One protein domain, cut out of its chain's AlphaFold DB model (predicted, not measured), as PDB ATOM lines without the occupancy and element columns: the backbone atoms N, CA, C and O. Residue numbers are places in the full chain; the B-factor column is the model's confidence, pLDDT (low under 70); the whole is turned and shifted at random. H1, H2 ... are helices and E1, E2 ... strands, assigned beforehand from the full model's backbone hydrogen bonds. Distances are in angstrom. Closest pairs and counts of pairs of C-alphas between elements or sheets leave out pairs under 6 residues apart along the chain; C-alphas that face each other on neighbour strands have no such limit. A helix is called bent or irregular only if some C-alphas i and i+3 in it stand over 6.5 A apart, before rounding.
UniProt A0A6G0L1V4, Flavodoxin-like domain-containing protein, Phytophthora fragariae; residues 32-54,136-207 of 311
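What this domain is: This is residues 32 to 54 and 136 to 207 of the 311 residues of the protein "Flavodoxin-like domain-containing protein" of Phytophthora fragariae (UniProt A0A6G0L1V4). A flat slab in which a small parallel two-stranded sheet, E1 beside E2, lies between two helices, H2 over towards E1 and H3 beyond E2, both running back against the strands. A third helix, H1, lies beyond H2 and packs on it with residues 46 to 49 alone, which gives the row H1, H2, sheet, H3. E1, H2 and E2 form a strand-helix-strand unit, two parallel neighbour strands with a helix between them in the chain, and its crossover is right-handed. The 95 printed residues hold three named helices and two named strands in the order H1 E1 H2 E2 H3, a mixed class of helices and strands. The whole is compact, with a radius of gyration of the C-alphas of 14.3 A and spans of 38 by 36 by 19 A.

Where its parts are: The longest strand, E1, covers residues 143 to 150 and runs 23.2 A from C-alpha 143 at (216.939, 147.013, 233.493) to C-alpha 150 at (233.353, 160.559, 242.743). E2 covers residues 180 to 183, 9.8 A. H2 covers residues 159 to 170, 16.5 A. H3, the longest helix, covers residues 188 to 204, 23.8 A, and ends with C-alpha 204 at (226.166, 141.758, 223.514). H1 covers residues 40 to 51, 17.5 A, beginning with C-alpha 40 at (221.735, 170.280, 240.110). H1 is irregular: C-alphas 41 and 44 are 7.3 A apart.

How they stand to each other: E1 and E2 are parallel neighbours, with 11 degrees between their directions. N 148 and O 180 are 2.8 A apart and N 182 and O 148 also 2.8 A, both within hydrogen-bond range. A short parallel pairing joins residues 143 to 144 of E1 with residues 174 to 175. The closest C-alphas of E1 and H2 are those of Gly 148 and Ala 161, 4.7 A apart. H2 and E2 are near each other, with 6 pairs of C-alphas within 10 A. The closest C-alphas of E2 and H3 are those of Gly 182 and Ile 188, 4.9 A apart; those of E1 and H3 are Phe 147 and Phe 192, 7.7 A. H1 and H2 touch, closest at the C-alphas of Leu 49 and Arg 167, 6.7 A, and run the same way at a steep tilt of 37 degrees, only just steep. H3 is apart from H1 and H2, and H1 is apart from E2. Each O i to N i+4 pair is within hydrogen-bond range in H3, against 6 of 8 in H1 and 7 of 8 in H2.

The domain as a whole: The two C-alphas farthest apart are those of Ala 35 and Pro 207, 44.0 A. Residues 55 to 135 are not printed, and C-alphas 54 and 136 are 8.8 A apart across this cut, which falls in the link from H1 to E1. Of the links that are printed whole, E2 to H3 is tight, and E1 to H2 and H2 to E2 are short. The mean pLDDT of the printed part is 87.8; residues 36, 54, 136 to 137 and 206 to 207 are under 70.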
ATOM      1  N   THR A  32     229.005 162.954 242.087       88.62
ATOM      2  CA  THR A  32     228.773 163.389 243.475       88.62
ATOM      3  C   THR A  32     229.462 164.732 243.715       88.62
ATOM      4  O   THR A  32     230.674 164.848 243.534       88.62
ATOM      5  N   HIS A  33     228.705 165.749 244.128       84.25
ATOM      6  CA  HIS A  33     229.192 167.107 244.379       84.25
ATOM      7  C   HIS A  33     229.516 167.340 245.871       84.25
ATOM      8  O   HIS A  33     229.510 166.424 246.701       84.25
ATOM      9  N   VAL A  34     229.865 168.587 246.211       73.50
ATOM     10  CA  VAL A  34     230.260 169.022 247.561       73.50
ATOM     11  C   VAL A  34     229.222 168.595 248.610       73.50
ATOM     12  O   VAL A  34     228.016 168.650 248.376       73.50
ATOM     13  N   ALA A  35     229.710 168.145 249.771       74.06
ATOM     14  CA  ALA A  35     228.914 167.579 250.867       74.06
ATOM     15  C   ALA A  35     228.057 166.345 250.498       74.06
ATOM     16  O   ALA A  35     227.153 165.983 251.246       74.06
ATOM     17  N   GLY A  36     228.331 165.676 249.371       68.69
ATOM     18  CA  GLY A  36     227.588 164.487 248.937       68.69
ATOM     19  C   GLY A  36     226.261 164.792 248.241       68.69
ATOM     20  O   GLY A  36     225.531 163.861 247.899       68.69
ATOM     21  N   LYS A  37     225.954 166.075 248.013       74.69
ATOM     22  CA  LYS A  37     224.814 166.489 247.192       74.69
ATOM     23  C   LYS A  37     225.001 166.042 245.734       74.69
ATOM     24  O   LYS A  37     226.139 165.890 245.286       74.69
ATOM     25  N   PRO A  38     223.910 165.848 244.978       76.56
ATOM     26  CA  PRO A  38     223.996 165.601 243.544       76.56
ATOM     27  C   PRO A  38     224.412 166.845 242.754       76.56
ATOM     28  O   PRO A  38     224.445 167.962 243.272       76.56
ATOM     29  N   SER A  39     224.662 166.648 241.463       76.81
ATOM     30  CA  SER A  39     224.588 167.711 240.463       76.81
ATOM     31  C   SER A  39     223.160 168.277 240.364       76.81
ATOM     32  O   SER A  39     222.173 167.549 240.494       76.81
ATOM     33  N   ALA A  40     223.030 169.584 240.107       79.62
ATOM     34  CA  ALA A  40     221.735 170.280 240.110       79.62
ATOM     35  C   ALA A  40     220.726 169.721 239.082       79.62
ATOM     36  O   ALA A  40     219.526 169.690 239.336       79.62
ATOM     37  N   ASN A  41     221.204 169.202 237.948       84.88
ATOM     38  CA  ASN A  41     220.377 168.536 236.933       84.88
ATOM     39  C   ASN A  41     219.784 167.185 237.389       84.88
ATOM     40  O   ASN A  41     218.902 166.655 236.718       84.88
ATOM     41  N   THR A  42     220.252 166.619 238.504       82.69
ATOM     42  CA  THR A  42     219.804 165.321 239.040       82.69
ATOM     43  C   THR A  42     218.948 165.485 240.305       82.69
ATOM     44  O   THR A  42     218.345 164.517 240.765       82.69
ATOM     45  N   GLU A  43     218.825 166.699 240.855       84.62
ATOM     46  CA  GLU A  43     218.101 166.963 242.108       84.62
ATOM     47  C   GLU A  43     216.616 166.568 242.034       84.62
ATOM     48  O   GLU A  43     216.141 165.848 242.913       84.62
ATOM     49  N   SER A  44     215.908 166.916 240.952       84.56
ATOM     50  CA  SER A  44     214.494 166.543 240.752       84.56
ATOM     51  C   SER A  44     214.279 165.030 240.620       84.56
ATOM     52  O   SER A  44     213.305 164.496 241.145       84.56
ATOM     53  N   PHE A  45     215.199 164.318 239.961       87.00
ATOM     54  CA  PHE A  45     215.152 162.854 239.853       87.00
ATOM     55  C   PHE A  45     215.402 162.185 241.210       87.00
ATOM     56  O   PHE A  45     214.736 161.221 241.571       87.00
ATOM     57  N   LEU A  46     216.317 162.741 242.004       87.38
ATOM     58  CA  LEU A  46     216.598 162.279 243.360       87.38
ATOM     59  C   LEU A  46     215.520 162.663 244.372       87.38
ATOM     60  O   LEU A  46     215.428 162.023 245.413       87.38
ATOM     61  N   GLN A  47     214.737 163.709 244.110       88.88
ATOM     62  CA  GLN A  47     213.516 164.012 244.855       88.88
ATOM     63  C   GLN A  47     212.465 162.940 244.557       88.88
ATOM     64  O   GLN A  47     212.035 162.255 245.477       88.88
ATOM     65  N   TRP A  48     212.202 162.660 243.276       88.88
ATOM     66  CA  TRP A  48     211.323 161.558 242.879       88.88
ATOM     67  C   TRP A  48     211.759 160.199 243.456       88.88
ATOM     68  O   TRP A  48     210.927 159.498 244.011       88.88
ATOM     69  N   LEU A  49     213.050 159.841 243.434       89.44
ATOM     70  CA  LEU A  49     213.541 158.594 244.048       89.44
ATOM     71  C   LEU A  49     213.326 158.525 245.574       89.44
ATOM     72  O   LEU A  49     213.174 157.426 246.112       89.44
ATOM     73  N   ARG A  50     213.315 159.667 246.277       88.75
ATOM     74  CA  ARG A  50     213.004 159.734 247.715       88.75
ATOM     75  C   ARG A  50     211.507 159.567 247.968       88.75
ATOM     76  O   ARG A  50     211.137 158.783 248.836       88.75
ATOM     77  N   ASP A  51     210.686 160.260 247.185       87.56
ATOM     78  CA  ASP A  51     209.232 160.327 247.361       87.56
ATOM     79  C   ASP A  51     208.495 159.110 246.773       87.56
ATOM     80  O   ASP A  51     207.364 158.820 247.163       87.56
ATOM     81  N   ALA A  52     209.118 158.384 245.838       84.06
ATOM     82  CA  ALA A  52     208.514 157.237 245.176       84.06
ATOM     83  C   ALA A  52     208.201 156.106 246.183       84.06
ATOM     84  O   ALA A  52     209.076 155.710 246.969       84.06
ATOM     85  N   PRO A  53     206.963 155.573 246.169       75.25
ATOM     86  CA  PRO A  53     206.480 154.679 247.210       75.25
ATOM     87  C   PRO A  53     207.165 153.313 247.153       75.25
ATOM     88  O   PRO A  53     207.219 152.654 246.116       75.25
ATOM     89  N   MET A  54     207.633 152.860 248.315       64.31
ATOM     90  CA  MET A  54     208.023 151.471 248.535       64.31
ATOM     91  C   MET A  54     206.763 150.622 248.686       64.31
ATOM     92  O   MET A  54     206.008 150.821 249.638       64.31
ATOM     93  N   ASN A 136     206.406 144.712 243.440       60.69
ATOM     94  CA  ASN A 136     205.497 145.506 242.594       60.69
ATOM     95  C   ASN A 136     205.851 147.013 242.595       60.69
ATOM     96  O   ASN A 136     204.978 147.869 242.717       60.69
ATOM     97  N   GLY A 137     207.139 147.344 242.481       68.69
ATOM     98  CA  GLY A 137     207.620 148.723 242.476       68.69
ATOM     99  C   GLY A 137     207.405 149.435 241.129       68.69
ATOM    100  O   GLY A 137     207.281 148.781 240.090       68.69
ATOM    101  N   PRO A 138     207.411 150.783 241.103       76.31
ATOM    102  CA  PRO A 138     207.211 151.579 239.884       76.31
ATOM    103  C   PRO A 138     208.310 151.422 238.816       76.31
ATOM    104  O   PRO A 138     208.182 151.992 237.735       76.31
ATOM    105  N   LEU A 139     209.386 150.676 239.096       82.19
ATOM    106  CA  LEU A 139     210.452 150.336 238.149       82.19
ATOM    107  C   LEU A 139     210.582 148.816 237.925       82.19
ATOM    108  O   LEU A 139     211.618 148.364 237.438       82.19
ATOM    109  N   LEU A 140     209.553 148.023 238.254       80.94
ATOM    110  CA  LEU A 140     209.538 146.575 238.026       80.94
ATOM    111  C   LEU A 140     209.909 146.230 236.572       80.94
ATOM    112  O   LEU A 140     209.260 146.662 235.622       80.94
ATOM    113  N   GLY A 141     210.979 145.447 236.409       72.31
ATOM    114  CA  GLY A 141     211.483 145.006 235.104       72.31
ATOM    115  C   GLY A 141     212.336 146.037 234.353       72.31
ATOM    116  O   GLY A 141     212.895 145.711 233.306       72.31
ATOM    117  N   VAL A 142     212.507 147.257 234.877       84.25
ATOM    118  CA  VAL A 142     213.423 148.251 234.298       84.25
ATOM    119  C   VAL A 142     214.860 147.795 234.529       84.25
ATOM    120  O   VAL A 142     215.364 147.810 235.653       84.25
ATOM    121  N   GLN A 143     215.533 147.395 233.454       88.69
ATOM    122  CA  GLN A 143     216.939 147.013 233.493       88.69
ATOM    123  C   GLN A 143     217.825 148.257 233.589       88.69
ATOM    124  O   GLN A 143     217.626 149.214 232.837       88.69
ATOM    125  N   TYR A 144     218.806 148.264 234.495       93.44
ATOM    126  CA  TYR A 144     219.668 149.427 234.713       93.44
ATOM    127  C   TYR A 144     221.130 149.093 235.042       93.44
ATOM    128  O   TYR A 144     221.459 148.014 235.538       93.44
ATOM    129  N   ALA A 145     222.009 150.066 234.798       96.06
ATOM    130  CA  ALA A 145     223.402 150.074 235.238       96.06
ATOM    131  C   ALA A 145     223.808 151.484 235.704       96.06
ATOM    132  O   ALA A 145     223.342 152.481 235.149       96.06
ATOM    133  N   VAL A 146     224.682 151.580 236.713       97.06
ATOM    134  CA  VAL A 146     225.123 152.861 237.299       97.06
ATOM    135  C   VAL A 146     226.649 152.954 237.325       97.06
ATOM    136  O   VAL A 146     227.322 152.020 237.763       97.06
ATOM    137  N   PHE A 147     227.181 154.108 236.920       97.75
ATOM    138  CA  PHE A 147     228.570 154.513 237.110       97.75
ATOM    139  C   PHE A 147     228.634 155.827 237.899       97.75
ATOM    140  O   PHE A 147     228.109 156.861 237.481       97.75
ATOM    141  N   GLY A 148     229.289 155.791 239.055       96.75
ATOM    142  CA  GLY A 148     229.528 156.957 239.892       96.75
ATOM    143  C   GLY A 148     230.834 157.666 239.555       96.75
ATOM    144  O   GLY A 148     231.897 157.050 239.578       96.75
ATOM    145  N   VAL A 149     230.757 158.976 239.322       95.56
ATOM    146  CA  VAL A 149     231.915 159.873 239.264       95.56
ATOM    147  C   VAL A 149     232.075 160.540 240.631       95.56
ATOM    148  O   VAL A 149     231.327 161.450 241.004       95.56
ATOM    149  N   GLY A 150     233.055 160.071 241.400       93.88
ATOM    150  CA  GLY A 150     233.353 160.559 242.743       93.88
ATOM    151  C   GLY A 150     234.822 160.931 242.897       93.88
ATOM    152  O   GLY A 150     235.613 160.831 241.967       93.88
ATOM    153  N   ASN A 151     235.207 161.353 244.097       93.69
ATOM    154  CA  ASN A 151     236.605 161.567 244.455       93.69
ATOM    155  C   ASN A 151     236.824 161.096 245.904       93.69
ATOM    156  O   ASN A 151     236.099 161.530 246.803       93.69
ATOM    157  N   SER A 152     237.759 160.165 246.120       93.50
ATOM    158  CA  SER A 152     237.930 159.478 247.412       93.50
ATOM    159  C   SER A 152     238.543 160.332 248.526       93.50
ATOM    160  O   SER A 152     238.470 159.931 249.685       93.50
ATOM    161  N   ILE A 153     239.062 161.531 248.220       92.00
ATOM    162  CA  ILE A 153     239.500 162.490 249.254       92.00
ATOM    163  C   ILE A 153     238.324 163.048 250.074       92.00
ATOM    164  O   ILE A 153     238.527 163.609 251.148       92.00
ATOM    165  N   TYR A 154     237.086 162.907 249.582       90.50
ATOM    166  CA  TYR A 154     235.879 163.345 250.280       90.50
ATOM    167  C   TYR A 154     235.183 162.176 250.982       90.50
ATOM    168  O   TYR A 154     234.911 161.138 250.380       90.50
ATOM    169  N   ARG A 155     234.768 162.393 252.239       89.81
ATOM    170  CA  ARG A 155     234.006 161.423 253.056       89.81
ATOM    171  C   ARG A 155     232.748 160.885 252.352       89.81
ATOM    172  O   ARG A 155     232.341 159.756 252.602       89.81
ATOM    173  N   THR A 156     232.148 161.670 251.460       89.69
ATOM    174  CA  THR A 156     230.950 161.327 250.676       89.69
ATOM    175  C   THR A 156     231.273 160.672 249.323       89.69
ATOM    176  O   THR A 156     230.530 160.843 248.359       89.69
ATOM    177  N   TYR A 157     232.379 159.925 249.226       93.50
ATOM    178  CA  TYR A 157     232.827 159.259 247.999       93.50
ATOM    179  C   TYR A 157     231.717 158.431 247.319       93.50
ATOM    180  O   TYR A 157     231.255 157.418 247.857       93.50
ATOM    181  N   ASN A 158     231.315 158.858 246.116       94.50
ATOM    182  CA  ASN A 158     230.257 158.252 245.298       94.50
ATOM    183  C   ASN A 158     228.891 158.094 246.005       94.50
ATOM    184  O   ASN A 158     228.123 157.190 245.683       94.50
ATOM    185  N   ALA A 159     228.573 158.972 246.965       93.31
ATOM    186  CA  ALA A 159     227.317 158.926 247.719       93.31
ATOM    187  C   ALA A 159     226.069 158.987 246.817       93.31
ATOM    188  O   ALA A 159     225.147 158.196 247.005       93.31
ATOM    189  N   THR A 160     226.057 159.864 245.807       91.94
ATOM    190  CA  THR A 160     224.921 160.008 244.881       91.94
ATOM    191  C   THR A 160     224.701 158.745 244.049       91.94
ATOM    192  O   THR A 160     223.571 158.284 243.914       91.94
ATOM    193  N   ALA A 161     225.785 158.150 243.543       94.75
ATOM    194  CA  ALA A 161     225.730 156.939 242.728       94.75
ATOM    195  C   ALA A 161     225.233 155.731 243.532       94.75
ATOM    196  O   ALA A 161     224.323 155.040 243.089       94.75
ATOM    197  N   LYS A 162     225.769 155.539 244.746       95.12
ATOM    198  CA  LYS A 162     225.336 154.493 245.687       95.12
ATOM    199  C   LYS A 162     223.859 154.634 246.058       95.12
ATOM    200  O   LYS A 162     223.150 153.640 246.088       95.12
ATOM    201  N   TYR A 163     223.388 155.857 246.306       94.06
ATOM    202  CA  TYR A 163     221.981 156.092 246.628       94.06
ATOM    203  C   TYR A 163     221.050 155.741 245.457       94.06
ATOM    204  O   TYR A 163     220.068 155.033 245.659       94.06
ATOM    205  N   ILE A 164     221.367 156.193 244.236       93.81
ATOM    206  CA  ILE A 164     220.583 155.865 243.031       93.81
ATOM    207  C   ILE A 164     220.576 154.351 242.802       93.81
ATOM    208  O   ILE A 164     219.520 153.760 242.618       93.81
ATOM    209  N   ASP A 165     221.743 153.719 242.871       95.38
ATOM    210  CA  ASP A 165     221.929 152.284 242.675       95.38
ATOM    211  C   ASP A 165     221.119 151.419 243.656       95.38
ATOM    212  O   ASP A 165     220.443 150.487 243.220       95.38
ATOM    213  N   THR A 166     221.120 151.754 244.952       94.12
ATOM    214  CA  THR A 166     220.249 151.111 245.948       94.12
ATOM    215  C   THR A 166     218.776 151.388 245.651       94.12
ATOM    216  O   THR A 166     217.971 150.459 245.595       94.12
ATOM    217  N   ARG A 167     218.400 152.654 245.426       92.56
ATOM    218  CA  ARG A 167     216.989 153.052 245.339       92.56
ATOM    219  C   ARG A 167     216.299 152.557 244.065       92.56
ATOM    220  O   ARG A 167     215.110 152.265 244.107       92.56
ATOM    221  N   LEU A 168     217.032 152.396 242.961       91.12
ATOM    222  CA  LEU A 168     216.540 151.734 241.746       91.12
ATOM    223  C   LEU A 168     216.246 150.242 241.984       91.12
ATOM    224  O   LEU A 168     215.233 149.747 241.493       91.12
ATOM    225  N   GLN A 169     217.079 149.548 242.770       90.06
ATOM    226  CA  GLN A 169     216.863 148.141 243.131       90.06
ATOM    227  C   GLN A 169     215.639 147.970 244.041       90.06
ATOM    228  O   GLN A 169     214.804 147.102 243.806       90.06
ATOM    229  N   GLU A 170     215.500 148.836 245.049       88.88
ATOM    230  CA  GLU A 170     214.297 148.914 245.890       88.88
ATOM    231  C   GLU A 170     213.041 149.274 245.063       88.88
ATOM    232  O   GLU A 170     211.946 148.805 245.359       88.88
ATOM    233  N   LEU A 171     213.212 150.058 243.990       86.69
ATOM    234  CA  LEU A 171     212.247 150.353 242.917       86.69
ATOM    235  C   LEU A 171     211.657 149.133 242.173       86.69
ATOM    236  O   LEU A 171     210.727 149.300 241.381       86.69
ATOM    237  N   GLY A 172     212.214 147.929 242.355       83.94
ATOM    238  CA  GLY A 172     211.943 146.758 241.508       83.94
ATOM    239  C   GLY A 172     212.778 146.715 240.218       83.94
ATOM    240  O   GLY A 172     212.577 145.831 239.382       83.94
ATOM    241  N   GLY A 173     213.721 147.649 240.050       88.00
ATOM    242  CA  GLY A 173     214.638 147.686 238.915       88.00
ATOM    243  C   GLY A 173     215.655 146.544 238.954       88.00
ATOM    244  O   GLY A 173     216.157 146.157 240.012       88.00
ATOM    245  N   VAL A 174     216.005 146.023 237.778       89.56
ATOM    246  CA  VAL A 174     216.942 144.904 237.614       89.56
ATOM    247  C   VAL A 174     218.327 145.438 237.259       89.56
ATOM    248  O   VAL A 174     218.555 145.959 236.167       89.56
ATOM    249  N   ARG A 175     219.280 145.292 238.177       91.75
ATOM    250  CA  ARG A 175     220.680 145.680 237.968       91.75
ATOM    251  C   ARG A 175     221.373 144.693 237.019       91.75
ATOM    252  O   ARG A 175     221.537 143.532 237.382       91.75
ATOM    253  N   VAL A 176     221.828 145.145 235.847       91.19
ATOM    254  CA  VAL A 176     222.505 144.270 234.857       91.19
ATOM    255  C   VAL A 176     224.032 144.256 234.975       91.19
ATOM    256  O   VAL A 176     224.677 143.324 234.509       91.19
ATOM    257  N   CYS A 177     224.625 145.274 235.599       92.00
ATOM    258  CA  CYS A 177     226.072 145.408 235.781       92.00
ATOM    259  C   CYS A 177     226.365 145.955 237.191       92.00
ATOM    260  O   CYS A 177     225.593 146.793 237.673       92.00
ATOM    261  N   PRO A 178     227.445 145.525 237.875       94.94
ATOM    262  CA  PRO A 178     227.844 146.089 239.164       94.94
ATOM    263  C   PRO A 178     227.983 147.619 239.139       94.94
ATOM    264  O   PRO A 178     228.279 148.215 238.102       94.94
ATOM    265  N   LEU A 179     227.795 148.258 240.299       96.19
ATOM    266  CA  LEU A 179     227.965 149.705 240.455       96.19
ATOM    267  C   LEU A 179     229.422 150.101 240.180       96.19
ATOM    268  O   LEU A 179     230.320 149.776 240.959       96.19
ATOM    269  N   GLY A 180     229.647 150.847 239.099       96.62
ATOM    270  CA  GLY A 180     230.941 151.454 238.813       96.62
ATOM    271  C   GLY A 180     231.245 152.566 239.817       96.62
ATOM    272  O   GLY A 180     230.397 153.417 240.086       96.62
ATOM    273  N   LEU A 181     232.452 152.570 240.385       97.00
ATOM    274  CA  LEU A 181     232.898 153.559 241.368       97.00
ATOM    275  C   LEU A 181     234.174 154.243 240.867       97.00
ATOM    276  O   LEU A 181     235.278 153.888 241.277       97.00
ATOM    277  N   GLY A 182     234.006 155.210 239.968       96.75
ATOM    278  CA  GLY A 182     235.080 156.046 239.446       96.75
ATOM    279  C   GLY A 182     235.586 157.057 240.477       96.75
ATOM    280  O   GLY A 182     234.802 157.644 241.233       96.75
ATOM    281  N   ASP A 183     236.901 157.276 240.485       96.12
ATOM    282  CA  ASP A 183     237.596 158.132 241.445       96.12
ATOM    283  C   ASP A 183     238.523 159.130 240.742       96.12
ATOM    284  O   ASP A 183     239.601 158.768 240.284       96.12
ATOM    285  N   VAL A 184     238.129 160.402 240.716       94.12
ATOM    286  CA  VAL A 184     238.869 161.511 240.082       94.12
ATOM    287  C   VAL A 184     240.195 161.837 240.802       94.12
ATOM    288  O   VAL A 184     241.015 162.577 240.270       94.12
ATOM    289  N   SER A 185     240.455 161.276 241.993       93.19
ATOM    290  CA  SER A 185     241.796 161.319 242.618       93.19
ATOM    291  C   SER A 185     242.747 160.215 242.136       93.19
ATOM    292  O   SER A 185     243.897 160.165 242.571       93.19
ATOM    293  N   LYS A 186     242.272 159.316 241.266       94.12
ATOM    294  CA  LYS A 186     242.993 158.155 240.737       94.12
ATOM    295  C   LYS A 186     242.697 157.992 239.237       94.12
ATOM    296  O   LYS A 186     242.176 158.888 238.579       94.12
ATOM    297  N   ASP A 187     243.047 156.831 238.700       93.56
ATOM    298  CA  ASP A 187     242.753 156.408 237.333       93.56
ATOM    299  C   ASP A 187     241.260 156.048 237.169       93.56
ATOM    300  O   ASP A 187     240.849 154.897 237.334       93.56
ATOM    301  N   ILE A 188     240.430 157.065 236.907       95.12
ATOM    302  CA  ILE A 188     238.989 156.902 236.659       95.12
ATOM    303  C   ILE A 188     238.690 156.252 235.301       95.12
ATOM    304  O   ILE A 188     237.741 155.474 235.209       95.12
ATOM    305  N   GLU A 189     239.510 156.515 234.282       95.62
ATOM    306  CA  GLU A 189     239.304 156.034 232.908       95.62
ATOM    307  C   GLU A 189     239.376 154.503 232.844       95.62
ATOM    308  O   GLU A 189     238.468 153.845 232.349       95.62
ATOM    309  N   ASN A 190     240.397 153.904 233.457       96.06
ATOM    310  CA  ASN A 190     240.571 152.452 233.555       96.06
ATOM    311  C   ASN A 190     239.429 151.763 234.324       96.06
ATOM    312  O   ASN A 190     239.030 150.645 233.989       96.06
ATOM    313  N   VAL A 191     238.868 152.431 235.341       96.12
ATOM    314  CA  VAL A 191     237.673 151.948 236.056       96.12
ATOM    315  C   VAL A 191     236.431 152.041 235.166       96.12
ATOM    316  O   VAL A 191     235.625 151.109 235.167       96.12
ATOM    317  N   PHE A 192     236.298 153.108 234.372       96.69
ATOM    318  CA  PHE A 192     235.220 153.263 233.396       96.69
ATOM    319  C   PHE A 192     235.299 152.211 232.284       96.69
ATOM    320  O   PHE A 192     234.355 151.443 232.140       96.69
ATOM    321  N   THR A 193     236.427 152.070 231.581       96.56
ATOM    322  CA  THR A 193     236.600 151.093 230.487       96.56
ATOM    323  C   THR A 193     236.365 149.647 230.942       96.56
ATOM    324  O   THR A 193     235.795 148.847 230.201       96.56
ATOM    325  N   LYS A 194     236.752 149.284 232.175       96.12
ATOM    326  CA  LYS A 194     236.457 147.952 232.741       96.12
ATOM    327  C   LYS A 194     234.960 147.729 232.954       96.12
ATOM    328  O   LYS A 194     234.450 146.668 232.602       96.12
ATOM    329  N   TRP A 195     234.271 148.715 233.520       96.56
ATOM    330  CA  TRP A 195     232.829 148.665 233.762       96.56
ATOM    331  C   TRP A 195     232.024 148.707 232.451       96.56
ATOM    332  O   TRP A 195     231.087 147.934 232.276       96.56
ATOM    333  N   GLU A 196     232.443 149.531 231.492       95.31
ATOM    334  CA  GLU A 196     231.897 149.596 230.135       95.31
ATOM    335  C   GLU A 196     232.061 148.254 229.413       95.31
ATOM    336  O   GLU A 196     231.097 147.734 228.862       95.31
ATOM    337  N   SER A 197     233.245 147.633 229.477       93.38
ATOM    338  CA  SER A 197     233.481 146.312 228.882       93.38
ATOM    339  C   SER A 197     232.585 145.226 229.492       93.38
ATOM    340  O   SER A 197     232.035 144.408 228.754       93.38
ATOM    341  N   GLN A 198     232.365 145.246 230.812       91.69
ATOM    342  CA  GLN A 198     231.415 144.347 231.483       91.69
ATOM    343  C   GLN A 198     229.972 144.593 231.016       91.69
ATOM    344  O   GLN A 198     229.272 143.643 230.661       91.69
ATOM    345  N   LEU A 199     229.543 145.856 230.951       92.12
ATOM    346  CA  LEU A 199     228.211 146.235 230.479       92.12
ATOM    347  C   LEU A 199     227.987 145.816 229.019       92.12
ATOM    348  O   LEU A 199     226.947 145.246 228.694       92.12
ATOM    349  N   LEU A 200     228.974 146.039 228.149       90.44
ATOM    350  CA  LEU A 200     228.922 145.657 226.740       90.44
ATOM    351  C   LEU A 200     228.913 144.137 226.553       90.44
ATOM    352  O   LEU A 200     228.187 143.668 225.684       90.44
ATOM    353  N   GLN A 201     229.634 143.353 227.363       88.50
ATOM    354  CA  GLN A 201     229.544 141.884 227.331       88.50
ATOM    355  C   GLN A 201     228.146 141.395 227.728       88.50
ATOM    356  O   GLN A 201     227.569 140.550 227.046       88.50
ATOM    357  N   VAL A 202     227.577 141.962 228.796       86.00
ATOM    358  CA  VAL A 202     226.218 141.645 229.261       86.00
ATOM    359  C   VAL A 202     225.168 142.005 228.202       86.00
ATOM    360  O   VAL A 202     224.273 141.204 227.944       86.00
ATOM    361  N   VAL A 203     225.306 143.156 227.536       84.31
ATOM    362  CA  VAL A 203     224.409 143.584 226.447       84.31
ATOM    363  C   VAL A 203     224.622 142.781 225.159       84.31
ATOM    364  O   VAL A 203     223.641 142.452 224.504       84.31
ATOM    365  N   SER A 204     225.859 142.439 224.787       80.88
ATOM    366  CA  SER A 204     226.166 141.758 223.514       80.88
ATOM    367  C   SER A 204     225.848 140.265 223.533       80.88
ATOM    368  O   SER A 204     225.525 139.705 222.490       80.88
ATOM    369  N   ASN A 205     225.876 139.622 224.703       70.06
ATOM    370  CA  ASN A 205     225.545 138.203 224.863       70.06
ATOM    371  C   ASN A 205     224.022 137.935 224.828       70.06
ATOM    372  O   ASN A 205     223.520 137.081 225.563       70.06
ATOM    373  N   GLN A 206     223.277 138.640 223.968       58.47
ATOM    374  CA  GLN A 206     221.897 138.272 223.659       58.47
ATOM    375  C   GLN A 206     221.878 136.894 222.984       58.47
ATOM    376  O   GLN A 206     222.561 136.702 221.974       58.47
ATOM    377  N   PRO A 207     221.046 135.944 223.442       51.66
ATOM    378  CA  PRO A 207     220.668 134.816 222.608       51.66
ATOM    379  C   PRO A 207     219.763 135.343 221.483       51.66
ATOM    380  O   PRO A 207     218.555 135.509 221.671       51.66
TER     381      PRO A 207